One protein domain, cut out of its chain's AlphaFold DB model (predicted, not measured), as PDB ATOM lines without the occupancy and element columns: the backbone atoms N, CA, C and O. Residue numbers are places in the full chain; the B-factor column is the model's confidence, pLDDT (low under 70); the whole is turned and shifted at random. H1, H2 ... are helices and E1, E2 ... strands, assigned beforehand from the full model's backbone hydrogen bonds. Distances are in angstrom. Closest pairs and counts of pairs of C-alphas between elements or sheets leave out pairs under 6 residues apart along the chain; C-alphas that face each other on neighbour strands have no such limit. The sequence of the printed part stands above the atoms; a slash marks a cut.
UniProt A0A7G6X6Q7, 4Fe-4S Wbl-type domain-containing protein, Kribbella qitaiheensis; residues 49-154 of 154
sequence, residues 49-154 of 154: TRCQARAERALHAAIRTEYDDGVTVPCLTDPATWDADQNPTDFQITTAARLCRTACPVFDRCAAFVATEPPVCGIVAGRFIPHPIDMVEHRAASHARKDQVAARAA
ATOM      1  N   THR A  49     337.733 315.674 325.773       91.62
ATOM      2  CA  THR A  49     339.065 316.107 325.362       91.62
ATOM      3  C   THR A  49     339.989 314.896 325.228       91.62
ATOM      4  O   THR A  49     339.794 313.847 325.847       91.62
ATOM      5  N   ARG A  50     341.086 315.037 324.475       91.69
ATOM      6  CA  ARG A  50     342.083 313.960 324.337       91.69
ATOM      7  C   ARG A  50     342.631 313.479 325.689       91.69
ATOM      8  O   ARG A  50     342.991 312.308 325.816       91.69
ATOM      9  N   CYS A  51     342.720 314.375 326.674       93.25
ATOM     10  CA  CYS A  51     343.152 314.045 328.030       93.25
ATOM     11  C   CYS A  51     342.097 313.192 328.750       93.25
ATOM     12  O   CYS A  51     342.427 312.099 329.212       93.25
ATOM     13  N   GLN A  52     340.835 313.635 328.734       93.31
ATOM     14  CA  GLN A  52     339.694 312.912 329.306       93.31
ATOM     15  C   GLN A  52     339.551 311.515 328.692       93.31
ATOM     16  O   GLN A  52     339.597 310.527 329.414       93.31
ATOM     17  N   ALA A  53     339.533 311.407 327.360       91.44
ATOM     18  CA  ALA A  53     339.412 310.127 326.659       91.44
ATOM     19  C   ALA A  53     340.589 309.170 326.930       91.44
ATOM     20  O   ALA A  53     340.473 307.952 326.791       91.44
ATOM     21  N   ARG A  54     341.781 309.692 327.256       94.75
ATOM     22  CA  ARG A  54     342.925 308.856 327.651       94.75
ATOM     23  C   ARG A  54     342.767 308.347 329.080       94.75
ATOM     24  O   ARG A  54     343.048 307.176 329.323       94.75
ATOM     25  N   ALA A  55     342.354 309.216 329.997       94.88
ATOM     26  CA  ALA A  55     342.137 308.855 331.391       94.88
ATOM     27  C   ALA A  55     340.959 307.878 331.542       94.88
ATOM     28  O   ALA A  55     341.094 306.884 332.248       94.88
ATOM     29  N   GLU A  56     339.876 308.083 330.794       95.38
ATOM     30  CA  GLU A  56     338.728 307.174 330.716       95.38
ATOM     31  C   GLU A  56     339.144 305.780 330.231       95.38
ATOM     32  O   GLU A  56     338.888 304.783 330.900       95.38
ATOM     33  N   ARG A  57     339.877 305.686 329.112       95.69
ATOM     34  CA  ARG A  57     340.385 304.393 328.623       95.69
ATOM     35  C   ARG A  57     341.273 303.687 329.643       95.69
ATOM     36  O   ARG A  57     341.206 302.468 329.757       95.69
ATOM     37  N   ALA A  58     342.103 304.432 330.375       96.81
ATOM     38  CA  ALA A  58     342.934 303.865 331.434       96.81
ATOM     39  C   ALA A  58     342.096 303.365 332.623       96.81
ATOM     40  O   ALA A  58     342.401 302.310 333.175       96.81
ATOM     41  N   LEU A  59     341.034 304.088 332.992       97.00
ATOM     42  CA  LEU A  59     340.073 303.667 334.011       97.00
ATOM     43  C   LEU A  59     339.327 302.396 333.584       97.00
ATOM     44  O   LEU A  59     339.325 301.423 334.330       97.00
ATOM     45  N   HIS A  60     338.761 302.359 332.375       96.00
ATOM     46  CA  HIS A  60     338.056 301.180 331.858       96.00
ATOM     47  C   HIS A  60     338.968 299.958 331.735       96.00
ATOM     48  O   HIS A  60     338.541 298.843 332.030       96.00
ATOM     49  N   ALA A  61     340.226 300.153 331.330       96.56
ATOM     50  CA  ALA A  61     341.206 299.075 331.311       96.56
ATOM     51  C   ALA A  61     341.456 298.518 332.721       96.56
ATOM     52  O   ALA A  61     341.427 297.306 332.892       96.56
ATOM     53  N   ALA A  62     341.626 299.385 333.725       96.94
ATOM     54  CA  ALA A  62     341.806 298.955 335.110       96.94
ATOM     55  C   ALA A  62     340.574 298.210 335.649       96.94
ATOM     56  O   ALA A  62     340.723 297.148 336.234       96.94
ATOM     57  N   ILE A  63     339.362 298.716 335.389       96.25
ATOM     58  CA  ILE A  63     338.114 298.040 335.779       96.25
ATOM     59  C   ILE A  63     338.045 296.638 335.174       96.25
ATOM     60  O   ILE A  63     337.694 295.690 335.868       96.25
ATOM     61  N   ARG A  64     338.396 296.502 333.890       95.94
ATOM     62  CA  ARG A  64     338.405 295.204 333.210       95.94
ATOM     63  C   ARG A  64     339.418 294.247 333.832       95.94
ATOM     64  O   ARG A  64     339.064 293.106 334.066       95.94
ATOM     65  N   THR A  65     340.630 294.714 334.128       97.19
ATOM     66  CA  THR A  65     341.652 293.893 334.791       97.19
ATOM     67  C   THR A  65     341.171 293.373 336.143       97.19
ATOM     68  O   THR A  65     341.212 292.172 336.365       97.19
ATOM     69  N   GLU A  66     340.635 294.241 337.006       96.94
ATOM     70  CA  GLU A  66     340.108 293.815 338.311       96.94
ATOM     71  C   GLU A  66     338.962 292.806 338.161       96.94
ATOM     72  O   GLU A  66     338.898 291.819 338.887       96.94
ATOM     73  N   TYR A  67     338.078 293.024 337.182       92.62
ATOM     74  CA  TYR A  67     336.986 292.099 336.890       92.62
ATOM     75  C   TYR A  67     337.493 290.728 336.415       92.62
ATOM     76  O   TYR A  67     337.008 289.700 336.888       92.62
ATOM     77  N   ASP A  68     338.483 290.706 335.517       94.88
ATOM     78  CA  ASP A  68     339.106 289.479 335.004       94.88
ATOM     79  C   ASP A  68     339.842 288.707 336.121       94.88
ATOM     80  O   ASP A  68     339.852 287.475 336.117       94.88
ATOM     81  N   ASP A  69     340.373 289.417 337.121       96.38
ATOM     82  CA  ASP A  69     341.000 288.854 338.325       96.38
ATOM     83  C   ASP A  69     339.975 288.409 339.395       96.38
ATOM     84  O   ASP A  69     340.344 287.903 340.460       96.38
ATOM     85  N   GLY A  70     338.672 288.573 339.135       95.44
ATOM     86  CA  GLY A  70     337.590 288.220 340.058       95.44
ATOM     87  C   GLY A  70     337.426 289.192 341.232       95.44
ATOM     88  O   GLY A  70     336.733 288.880 342.206       95.44
ATOM     89  N   VAL A  71     338.045 290.370 341.164       95.94
ATOM     90  CA  VAL A  71     337.933 291.427 342.168       95.94
ATOM     91  C   VAL A  71     336.684 292.261 341.899       95.94
ATOM     92  O   VAL A  71     336.398 292.706 340.788       95.94
ATOM     93  N   THR A  72     335.903 292.500 342.951       92.81
ATOM     94  CA  THR A  72     334.677 293.294 342.842       92.81
ATOM     95  C   THR A  72     334.988 294.787 342.853       92.81
ATOM     96  O   THR A  72     335.515 295.315 343.833       92.81
ATOM     97  N   VAL A  73     334.581 295.496 341.798       94.62
ATOM     98  CA  VAL A  73     334.551 296.963 341.766       94.62
ATOM     99  C   VAL A  73     333.187 297.436 342.298       94.62
ATOM    100  O   VAL A  73     332.171 297.150 341.662       94.62
ATOM    101  N   PRO A  74     333.117 298.165 343.433       94.00
ATOM    102  CA  PRO A  74     331.848 298.458 344.110       94.00
ATOM    103  C   PRO A  74     330.796 299.171 343.252       94.00
ATOM    104  O   PRO A  74     329.604 298.934 343.428       94.00
ATOM    105  N   CYS A  75     331.213 300.026 342.313       93.12
ATOM    106  CA  CYS A  75     330.277 300.746 341.447       93.12
ATOM    107  C   CYS A  75     329.548 299.858 340.432       93.12
ATOM    108  O   CYS A  75     328.534 300.272 339.886       93.12
ATOM    109  N   LEU A  76     330.015 298.626 340.212       91.56
ATOM    110  CA  LEU A  76     329.385 297.685 339.285       91.56
ATOM    111  C   LEU A  76     328.299 296.822 339.939       91.56
ATOM    112  O   LEU A  76     327.539 296.173 339.229       91.56
ATOM    113  N   THR A  77     328.219 296.777 341.274       90.00
ATOM    114  CA  THR A  77     327.275 295.885 341.972       90.00
ATOM    115  C   THR A  77     325.870 296.464 342.096       90.00
ATOM    116  O   THR A  77     324.920 295.704 342.244       90.00
ATOM    117  N   ASP A  78     325.737 297.792 342.081       86.56
ATOM    118  CA  ASP A  78     324.449 298.486 342.218       86.56
ATOM    119  C   ASP A  78     324.429 299.819 341.445       86.56
ATOM    120  O   ASP A  78     324.413 300.885 342.067       86.56
ATOM    121  N   PRO A  79     324.468 299.794 340.099       87.25
ATOM    122  CA  PRO A  79     324.612 301.004 339.287       87.25
ATOM    123  C   PRO A  79     323.622 302.117 339.651       87.25
ATOM    124  O   PRO A  79     324.026 303.263 339.778       87.25
ATOM    125  N   ALA A  80     322.371 301.777 339.985       86.38
ATOM    126  CA  ALA A  80     321.342 302.753 340.351       86.38
ATOM    127  C   ALA A  80     321.725 303.648 341.549       86.38
ATOM    128  O   ALA A  80     321.438 304.847 341.546       86.38
ATOM    129  N   THR A  81     322.390 303.097 342.572       87.44
ATOM    130  CA  THR A  81     322.883 303.893 343.712       87.44
ATOM    131  C   THR A  81     324.061 304.783 343.314       87.44
ATOM    132  O   THR A  81     324.204 305.888 343.840       87.44
ATOM    133  N   TRP A  82     324.918 304.310 342.408       90.81
ATOM    134  CA  TRP A  82     326.121 305.026 341.983       90.81
ATOM    135  C   TRP A  82     325.824 306.123 340.962       90.81
ATOM    136  O   TRP A  82     326.419 307.192 341.065       90.81
ATOM    137  N   ASP A  83     324.873 305.906 340.061       89.19
ATOM    138  CA  ASP A  83     324.401 306.898 339.089       89.19
ATOM    139  C   ASP A  83     323.509 307.960 339.750       89.19
ATOM    140  O   ASP A  83     323.395 309.079 339.259       89.19
ATOM    141  N   ALA A  84     322.971 307.646 340.935       84.50
ATOM    142  CA  ALA A  84     322.059 308.489 341.706       84.50
ATOM    143  C   ALA A  84     320.704 308.760 341.021       84.50
ATOM    144  O   ALA A  84     319.999 309.699 341.389       84.50
ATOM    145  N   ASP A  85     320.288 307.879 340.112       77.50
ATOM    146  CA  ASP A  85     319.083 308.027 339.282       77.50
ATOM    147  C   ASP A  85     317.749 307.962 340.051       77.50
ATOM    148  O   ASP A  85     316.703 308.348 339.532       77.50
ATOM    149  N   GLN A  86     317.744 307.453 341.288       75.75
ATOM    150  CA  GLN A  86     316.517 307.197 342.065       75.75
ATOM    151  C   GLN A  86     316.331 308.132 343.266       75.75
ATOM    152  O   GLN A  86     315.698 307.744 344.248       75.75
ATOM    153  N   ASN A  87     316.876 309.353 343.215       78.56
ATOM    154  CA  ASN A  87     316.901 310.271 344.361       78.56
ATOM    155  C   ASN A  87     317.466 309.586 345.620       78.56
ATOM    156  O   ASN A  87     316.748 309.421 346.616       78.56
ATOM    157  N   PRO A  88     318.733 309.131 345.587       83.12
ATOM    158  CA  PRO A  88     319.317 308.439 346.721       83.12
ATOM    159  C   PRO A  88     319.315 309.344 347.952       83.12
ATOM    160  O   PRO A  88     319.581 310.543 347.892       83.12
ATOM    161  N   THR A  89     319.044 308.744 349.101       89.00
ATOM    162  CA  THR A  89     319.150 309.427 350.389       89.00
ATOM    163  C   THR A  89     320.598 309.843 350.673       89.00
ATOM    164  O   THR A  89     321.544 309.157 350.275       89.00
ATOM    165  N   ASP A  90     320.794 310.901 351.467       89.50
ATOM    166  CA  ASP A  90     322.127 311.348 351.915       89.50
ATOM    167  C   ASP A  90     322.957 310.214 352.539       89.50
ATOM    168  O   ASP A  90     324.182 310.147 352.389       89.50
ATOM    169  N   PHE A  91     322.284 309.292 353.234       91.69
ATOM    170  CA  PHE A  91     322.910 308.119 353.828       91.69
ATOM    171  C   PHE A  91     323.457 307.153 352.766       91.69
ATOM    172  O   PHE A  91     324.587 306.676 352.905       91.69
ATOM    173  N   GLN A  92     322.695 306.888 351.699       91.56
ATOM    174  CA  GLN A  92     323.140 306.052 350.579       91.56
ATOM    175  C   GLN A  92     324.333 306.691 349.867       91.56
ATOM    176  O   GLN A  92     325.357 306.029 349.694       91.56
ATOM    177  N   ILE A  93     324.253 307.993 349.572       92.12
ATOM    178  CA  ILE A  93     325.344 308.746 348.942       92.12
ATOM    179  C   ILE A  93     326.615 308.666 349.792       92.12
ATOM    180  O   ILE A  93     327.690 308.315 349.303       92.12
ATOM    181  N   THR A  94     326.503 308.951 351.091       93.62
ATOM    182  CA  THR A  94     327.647 308.944 352.014       93.62
ATOM    183  C   THR A  94     328.267 307.552 352.134       93.62
ATOM    184  O   THR A  94     329.495 307.416 352.163       93.62
ATOM    185  N   THR A  95     327.433 306.512 352.180       94.81
ATOM    186  CA  THR A  95     327.878 305.119 352.283       94.81
ATOM    187  C   THR A  95     328.611 304.680 351.020       94.81
ATOM    188  O   THR A  95     329.740 304.194 351.114       94.81
ATOM    189  N   ALA A  96     328.036 304.919 349.842       94.94
ATOM    190  CA  ALA A  96     328.661 304.592 348.564       94.94
ATOM    191  C   ALA A  96     329.957 305.389 348.343       94.94
ATOM    192  O   ALA A  96     330.996 304.813 348.020       94.94
ATOM    193  N   ALA A  97     329.969 306.692 348.646       95.25
ATOM    194  CA  ALA A  97     331.178 307.512 348.573       95.25
ATOM    195  C   ALA A  97     332.290 307.008 349.509       95.25
ATOM    196  O   ALA A  97     333.469 307.030 349.147       95.25
ATOM    197  N   ARG A  98     331.939 306.532 350.712       96.44
ATOM    198  CA  ARG A  98     332.899 305.908 351.632       96.44
ATOM    199  C   ARG A  98     333.445 304.606 351.057       96.44
ATOM    200  O   ARG A  98     334.662 304.463 351.019       96.44
ATOM    201  N   LEU A  99     332.579 303.708 350.584       95.81
ATOM    202  CA  LEU A  99     332.984 302.449 349.951       95.81
ATOM    203  C   LEU A  99     333.917 302.695 348.762       95.81
ATOM    204  O   LEU A  99     334.945 302.033 348.648       95.81
ATOM    205  N   CYS A 100     333.620 303.706 347.943       96.25
ATOM    206  CA  CYS A 100     334.478 304.127 346.841       96.25
ATOM    207  C   CYS A 100     335.899 304.452 347.322       96.25
ATOM    208  O   CYS A 100     336.867 303.956 346.762       96.25
ATOM    209  N   ARG A 101     336.033 305.244 348.394       96.31
ATOM    210  CA  ARG A 101     337.344 305.665 348.920       96.31
ATOM    211  C   ARG A 101     338.118 304.550 349.610       96.31
ATOM    212  O   ARG A 101     339.341 304.595 349.617       96.31
ATOM    213  N   THR A 102     337.431 303.616 350.265       96.31
ATOM    214  CA  THR A 102     338.090 302.662 351.171       96.31
ATOM    215  C   THR A 102     338.232 301.256 350.609       96.31
ATOM    216  O   THR A 102     339.018 300.490 351.152       96.31
ATOM    217  N   ALA A 103     337.454 300.894 349.590       95.12
ATOM    218  CA  ALA A 103     337.385 299.522 349.088       95.12
ATOM    219  C   ALA A 103     337.497 299.403 347.560       95.12
ATOM    220  O   ALA A 103     337.606 298.288 347.061       95.12
ATOM    221  N   CYS A 104     337.453 300.504 346.803       97.12
ATOM    222  CA  CYS A 104     337.522 300.430 345.346       97.12
ATOM    223  C   CYS A 104     338.975 300.226 344.873       97.12
ATOM    224  O   CYS A 104     339.796 301.125 345.078       97.12
ATOM    225  N   PRO A 105     339.301 299.113 344.189       97.56
ATOM    226  CA  PRO A 105     340.669 298.844 343.730       97.56
ATOM    227  C   PRO A 105     341.128 299.813 342.628       97.56
ATOM    228  O   PRO A 105     342.312 300.106 342.495       97.56
ATOM    229  N   VAL A 106     340.188 300.395 341.876       97.69
ATOM    230  CA  VAL A 106     340.471 301.352 340.793       97.69
ATOM    231  C   VAL A 106     340.365 302.818 341.226       97.69
ATOM    232  O   VAL A 106     340.309 303.707 340.370       97.69
ATOM    233  N   PHE A 107     340.329 303.100 342.536       97.81
ATOM    234  CA  PHE A 107     340.104 304.449 343.068       97.81
ATOM    235  C   PHE A 107     341.061 305.490 342.473       97.81
ATOM    236  O   PHE A 107     340.604 306.516 341.972       97.81
ATOM    237  N   ASP A 108     342.365 305.211 342.439       98.00
ATOM    238  CA  ASP A 108     343.366 306.164 341.941       98.00
ATOM    239  C   ASP A 108     343.189 306.478 340.450       98.00
ATOM    240  O   ASP A 108     343.378 307.615 340.009       98.00
ATOM    241  N   ARG A 109     342.779 305.484 339.652       98.06
ATOM    242  CA  ARG A 109     342.475 305.681 338.226       98.06
ATOM    243  C   ARG A 109     341.210 306.506 338.046       98.06
ATOM    244  O   ARG A 109     341.179 307.388 337.190       98.06
ATOM    245  N   CYS A 110     340.204 306.265 338.881       97.50
ATOM    246  CA  CYS A 110     338.970 307.036 338.898       97.50
ATOM    247  C   CYS A 110     339.240 308.495 339.303       97.50
ATOM    248  O   CYS A 110     338.786 309.417 338.631       97.50
ATOM    249  N   ALA A 111     340.065 308.722 340.328       97.75
ATOM    250  CA  ALA A 111     340.478 310.054 340.758       97.75
ATOM    251  C   ALA A 111     341.268 310.797 339.670       97.75
ATOM    252  O   ALA A 111     341.023 311.980 339.433       97.75
ATOM    253  N   ALA A 112     342.169 310.107 338.961       97.56
ATOM    254  CA  ALA A 112     342.902 310.680 337.834       97.56
ATOM    255  C   ALA A 112     341.980 311.062 336.666       97.56
ATOM    256  O   ALA A 112     342.203 312.089 336.029       97.56
ATOM    257  N   PHE A 113     340.937 310.272 336.396       96.75
ATOM    258  CA  PHE A 113     339.911 310.620 335.414       96.75
ATOM    259  C   PHE A 113     339.108 311.850 335.847       96.75
ATOM    260  O   PHE A 113     339.027 312.807 335.084       96.75
ATOM    261  N   VAL A 114     338.614 311.897 337.087       96.44
ATOM    262  CA  VAL A 114     337.885 313.065 337.619       96.44
ATOM    263  C   VAL A 114     338.739 314.337 337.603       96.44
ATOM    264  O   VAL A 114     338.219 315.416 337.335       96.44
ATOM    265  N   ALA A 115     340.054 314.232 337.813       96.88
ATOM    266  CA  ALA A 115     340.976 315.368 337.724       96.88
ATOM    267  C   ALA A 115     341.071 315.990 336.315       96.88
ATOM    268  O   ALA A 115     341.581 317.098 336.179       96.88
ATOM    269  N   THR A 116     340.580 315.308 335.275       94.94
ATOM    270  CA  THR A 116     340.453 315.866 333.914       94.94
ATOM    271  C   THR A 116     339.159 316.658 333.694       94.94
ATOM    272  O   THR A 116     338.883 317.069 332.568       94.94
ATOM    273  N   GLU A 117     338.368 316.849 334.756       93.44
ATOM    274  CA  GLU A 117     337.072 317.537 334.757       93.44
ATOM    275  C   GLU A 117     336.105 317.002 333.679       93.44
ATOM    276  O   GLU A 117     335.617 317.766 332.843       93.44
ATOM    277  N   PRO A 118     335.855 315.679 333.627       91.75
ATOM    278  CA  PRO A 118     334.941 315.112 332.650       91.75
ATOM    279  C   PRO A 118     333.484 315.483 332.990       91.75
ATOM    280  O   PRO A 118     333.154 315.667 334.166       91.75
ATOM    281  N   PRO A 119     332.591 315.562 331.989       89.06
ATOM    282  CA  PRO A 119     331.170 315.824 332.199       89.06
ATOM    283  C   PRO A 119     330.460 314.557 332.703       89.06
ATOM    284  O   PRO A 119     329.754 313.891 331.953       89.06
ATOM    285  N   VAL A 120     330.686 314.205 333.968       90.94
ATOM    286  CA  VAL A 120     330.081 313.041 334.637       90.94
ATOM    287  C   VAL A 120     329.177 313.475 335.785       90.94
ATOM    288  O   VAL A 120     329.362 314.548 336.358       90.94
ATOM    289  N   CYS A 121     328.227 312.620 336.143       91.38
ATOM    290  CA  CYS A 121     327.359 312.747 337.310       91.38
ATOM    291  C   CYS A 121     327.395 311.453 338.139       91.38
ATOM    292  O   CYS A 121     328.023 310.473 337.738       91.38
ATOM    293  N   GLY A 122     326.763 311.467 339.312       93.56
ATOM    294  CA  GLY A 122     326.723 310.339 340.238       93.56
ATOM    295  C   GLY A 122     327.873 310.344 341.248       93.56
ATOM    296  O   GLY A 122     328.457 311.381 341.575       93.56
ATOM    297  N   ILE A 123     328.189 309.178 341.802       95.50
ATOM    298  CA  ILE A 123     329.219 308.986 342.824       95.50
ATOM    299  C   ILE A 123     330.506 308.512 342.153       95.50
ATOM    300  O   ILE A 123     330.698 307.329 341.886       95.50
ATOM    301  N   VAL A 124     331.437 309.436 341.930       95.56
ATOM    302  CA  VAL A 124     332.682 309.180 341.193       95.56
ATOM    303  C   VAL A 124     333.880 309.576 342.050       95.56
ATOM    304  O   VAL A 124     333.893 310.637 342.672       95.56
ATOM    305  N   ALA A 125     334.890 308.702 342.134       96.25
ATOM    306  CA  ALA A 125     336.084 308.897 342.968       96.25
ATOM    307  C   ALA A 125     335.757 309.335 344.416       96.25
ATOM    308  O   ALA A 125     336.423 310.183 345.015       96.25
ATOM    309  N   GLY A 126     334.689 308.769 344.987       95.62
ATOM    310  CA  GLY A 126     334.248 309.054 346.348       95.62
ATOM    311  C   GLY A 126     333.628 310.434 346.544       95.62
ATOM    312  O   GLY A 126     333.595 310.917 347.677       95.62
ATOM    313  N   ARG A 127     333.170 311.089 345.476       94.38
ATOM    314  CA  ARG A 127     332.464 312.371 345.514       94.38
ATOM    315  C   ARG A 127     331.123 312.228 344.816       94.38
ATOM    316  O   ARG A 127     331.045 311.566 343.793       94.38
ATOM    317  N   PHE A 128     330.098 312.861 345.369       94.12
ATOM    318  CA  PHE A 128     328.817 313.000 344.693       94.12
ATOM    319  C   PHE A 128     328.860 314.209 343.758       94.12
ATOM    320  O   PHE A 128     329.244 315.301 344.185       94.12
ATOM    321  N   ILE A 129     328.497 313.995 342.500       92.25
ATOM    322  CA  ILE A 129     328.431 314.997 341.443       92.25
ATOM    323  C   ILE A 129     326.972 315.024 340.960       92.25
ATOM    324  O   ILE A 129     326.536 314.062 340.327       92.25
ATOM    325  N   PRO A 130     326.190 316.069 341.285       87.56
ATOM    326  CA  PRO A 130     324.772 316.117 340.938       87.56
ATOM    327  C   PRO A 130     324.577 316.177 339.423       87.56
ATOM    328  O   PRO A 130     325.416 316.735 338.704       87.56
ATOM    329  N   HIS A 131     323.455 315.646 338.934       85.38
ATOM    330  CA  HIS A 131     323.125 315.775 337.524       85.38
ATOM    331  C   HIS A 131     322.882 317.264 337.193       85.38
ATOM    332  O   HIS A 131     322.332 318.007 338.016       85.38
ATOM    333  N   PRO A 132     323.267 317.755 335.998       80.44
ATOM    334  CA  PRO A 132     323.048 319.152 335.625       80.44
ATOM    335  C   PRO A 132     321.587 319.611 335.750       80.44
ATOM    336  O   PRO A 132     321.347 320.775 336.061       80.44
ATOM    337  N   ILE A 133     320.625 318.702 335.543       78.50
ATOM    338  CA  ILE A 133     319.185 318.977 335.699       78.50
ATOM    339  C   ILE A 133     318.850 319.329 337.157       78.50
ATOM    340  O   ILE A 133     318.232 320.367 337.400       78.50
ATOM    341  N   ASP A 134     319.353 318.564 338.125       75.06
ATOM    342  CA  ASP A 134     319.092 318.779 339.557       75.06
ATOM    343  C   ASP A 134     319.624 320.140 340.029       75.06
ATOM    344  O   ASP A 134     319.022 320.835 340.853       75.06
ATOM    345  N   MET A 135     320.752 320.583 339.462       71.31
ATOM    346  CA  MET A 135     321.313 321.899 339.774       71.31
ATOM    347  C   MET A 135     320.417 323.056 339.308       71.31
ATOM    348  O   MET A 135     320.368 324.104 339.966       71.31
ATOM    349  N   VAL A 136     319.717 322.894 338.181       69.56
ATOM    350  CA  VAL A 136     318.794 323.910 337.647       69.56
ATOM    351  C   VAL A 136     317.568 324.032 338.550       69.56
ATOM    352  O   VAL A 136     317.168 325.153 338.885       69.56
ATOM    353  N   GLU A 137     317.025 322.910 339.020       66.19
ATOM    354  CA  GLU A 137     315.869 322.882 339.921       66.19
ATOM    355  C   GLU A 137     316.179 323.520 341.280       66.19
ATOM    356  O   GLU A 137     315.431 324.386 341.749       66.19
ATOM    357  N   HIS A 138     317.327 323.199 341.884       60.12
ATOM    358  CA  HIS A 138     317.752 323.814 343.146       60.12
ATOM    359  C   HIS A 138     317.960 325.324 343.032       60.12
ATOM    360  O   HIS A 138     317.621 326.079 343.954       60.12
ATOM    361  N   ARG A 139     318.495 325.790 341.899       60.84
ATOM    362  CA  ARG A 139     318.663 327.219 341.637       60.84
ATOM    363  C   ARG A 139     317.306 327.904 341.496       60.84
ATOM    364  O   ARG A 139     317.082 328.915 342.162       60.84
ATOM    365  N   ALA A 140     316.392 327.338 340.709       60.09
ATOM    366  CA  ALA A 140     315.038 327.862 340.543       60.09
ATOM    367  C   ALA A 140     314.278 327.931 341.881       60.09
ATOM    368  O   ALA A 140     313.729 328.980 342.225       60.09
ATOM    369  N   ALA A 141     314.336 326.872 342.694       59.50
ATOM    370  CA  ALA A 141     313.724 326.831 344.022       59.50
ATOM    371  C   ALA A 141     314.333 327.866 344.988       59.50
ATOM    372  O   ALA A 141     313.620 328.514 345.757       59.50
ATOM    373  N   SER A 142     315.652 328.069 344.929       61.25
ATOM    374  CA  SER A 142     316.350 329.064 345.753       61.25
ATOM    375  C   SER A 142     315.984 330.501 345.377       61.25
ATOM    376  O   SER A 142     315.869 331.352 346.262       61.25
ATOM    377  N   HIS A 143     315.781 330.781 344.087       59.47
ATOM    378  CA  HIS A 143     315.291 332.079 343.619       59.47
ATOM    379  C   HIS A 143     313.831 332.309 344.039       59.47
ATOM    380  O   HIS A 143     313.550 333.318 344.682       59.47
ATOM    381  N   ALA A 144     312.942 331.332 343.833       61.97
ATOM    382  CA  ALA A 144     311.539 331.429 344.247       61.97
ATOM    383  C   ALA A 144     311.375 331.663 345.762       61.97
ATOM    384  O   ALA A 144     310.534 332.451 346.200       61.97
ATOM    385  N   ARG A 145     312.214 331.022 346.587       67.31
ATOM    386  CA  ARG A 145     312.217 331.228 348.042       67.31
ATOM    387  C   ARG A 145     312.663 332.640 348.433       67.31
ATOM    388  O   ARG A 145     312.115 333.194 349.383       67.31
ATOM    389  N   LYS A 146     313.634 333.230 347.728       65.00
ATOM    390  CA  LYS A 146     314.067 334.617 347.974       65.00
ATOM    391  C   LYS A 146     312.957 335.614 347.651       65.00
ATOM    392  O   LYS A 146     312.722 336.514 348.452       65.00
ATOM    393  N   ASP A 147     312.231 335.397 346.560       65.50
ATOM    394  CA  ASP A 147     311.135 336.277 346.147       65.50
ATOM    395  C   ASP A 147     309.953 336.214 347.128       65.50
ATOM    396  O   ASP A 147     309.388 337.243 347.490       65.50
ATOM    397  N   GLN A 148     309.632 335.028 347.661       63.94
ATOM    398  CA  GLN A 148     308.607 334.882 348.705       63.94
ATOM    399  C   GLN A 148     308.994 335.541 350.034       63.94
ATOM    400  O   GLN A 148     308.134 336.093 350.723       63.94
ATOM    401  N   VAL A 149     310.273 335.483 350.418       67.31
ATOM    402  CA  VAL A 149     310.765 336.164 351.626       67.31
ATOM    403  C   VAL A 149     310.726 337.681 351.436       67.31
ATOM    404  O   VAL A 149     310.294 338.383 352.347       67.31
ATOM    405  N   ALA A 150     311.102 338.182 350.258       62.09
ATOM    406  CA  ALA A 150     311.012 339.602 349.929       62.09
ATOM    407  C   ALA A 150     309.555 340.104 349.924       62.09
ATOM    408  O   ALA A 150     309.273 341.145 350.507       62.09
ATOM    409  N   ALA A 151     308.620 339.338 349.354       58.56
ATOM    410  CA  ALA A 151     307.201 339.698 349.306       58.56
ATOM    411  C   ALA A 151     306.503 339.690 350.679       58.56
ATOM    412  O   ALA A 151     305.511 340.381 350.860       58.56
ATOM    413  N   ARG A 152     307.001 338.915 351.652       57.25
ATOM    414  CA  ARG A 152     306.489 338.907 353.038       57.25
ATOM    415  C   ARG A 152     307.043 340.030 353.916       57.25
ATOM    416  O   ARG A 152     306.528 340.231 355.011       57.25
ATOM    417  N   ALA A 153     308.117 340.681 353.483       62.19
ATOM    418  CA  ALA A 153     308.788 341.745 354.223       62.19
ATOM    419  C   ALA A 153     308.369 343.160 353.773       62.19
ATOM    420  O   ALA A 153     308.841 344.132 354.361       62.19
ATOM    421  N   ALA A 154     307.522 343.260 352.743       58.94
ATOM    422  CA  ALA A 154     306.910 344.489 352.236       58.94
ATOM    423  C   ALA A 154     305.468 344.621 352.741       58.94
ATOM    424  O   ALA A 154     305.045 345.774 352.975       58.94
TER     425      ALA A 154
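Overview. This is residues 49 to 154 of the 154 residues of the protein "4Fe-4S Wbl-type domain-containing protein" of Kribbella qitaiheensis (UniProt A0A7G6X6Q7). A small compact body carries one long helix, H5, that sticks out from it like an arm. In the body a tiny two-stranded hairpin, E1 and E2, lies near the middle, with H3 and the short H2 packed by it and, to another side, H4 side by side with the longer H1. The printed part has 106 residues with five named helices and two named strands, in the order H1 H2 H3 H4 E1 E2 H5; the sheet E1 - E2 is antiparallel and the class is mostly helix. The whole is loose, with a radius of gyration of the C-alphas of 17.8 A, and spans 66 by 32 by 19 A, the arm making the length.

Along the chain. E1 is residues 122 to 124, 6.1 A from first to last C-alpha, and E2 is residues 127 to 129, 6.3 A. C-alpha 122 stands at (326.723, 310.339, 340.238). H3 is residues 90 to 103, 19.5 A long; H2 is residues 79 to 83, 5.9 A. H4 is residues 107 to 114, 10.4 A, and H1 is residues 50 to 68, 26.9 A, beginning at C-alpha 50 (342.083, 313.960, 324.337). H5, the longest helix, is residues 132 to 152, 31.1 A, ending at C-alpha 152 (306.489, 338.907, 353.038).

Arrangement. E1 and E2 form a hairpin, antiparallel at 143 degrees; N 122 and O 129 are 2.8 A apart and N 124 and O 127 2.9 A, both within hydrogen-bond range. The closest C-alphas of H3 and E2 are those of Ala 97 and Arg 127, 5.9 A apart. Those of H2 and E1 are Asp 83 and Gly 122, 4.3 A apart. H3 touches H2 with residues 92 to 96 alone, the closest C-alphas being Trp 82 and Ala 96, 7.1 A apart. H3 and H4 are close but not clearly touching, at a steep tilt of 63 degrees, opposite ways; the C-alphas of Arg 101 and Phe 107 come closest, at 6.6 A. The closest C-alphas of H4 and E1 are Cys 110 and Val 124, 7.0 A apart. H1 touches H4 at a shallow tilt of 24 degrees, opposite ways, with the C-alphas of Ala 55 and Phe 113 closest at 4.9 A. H1 is apart from H3, and H5 touches no helix. In H1, H2, H3, H4 and H5 every O i to N i+4 pair is within hydrogen-bond range.

Size, cuts and confidence. The C-alphas farthest apart are those of Asp 69 and Ala 154, 66.7 A. Residues 133 to 154, of which 133 to 152 belong to H5, stand free; without them the body spans 33 by 31 by 18 A. The printed part has no cut and no long link. The mean pLDDT of the printed part is 87.0; residues 136 to 154 are under 70.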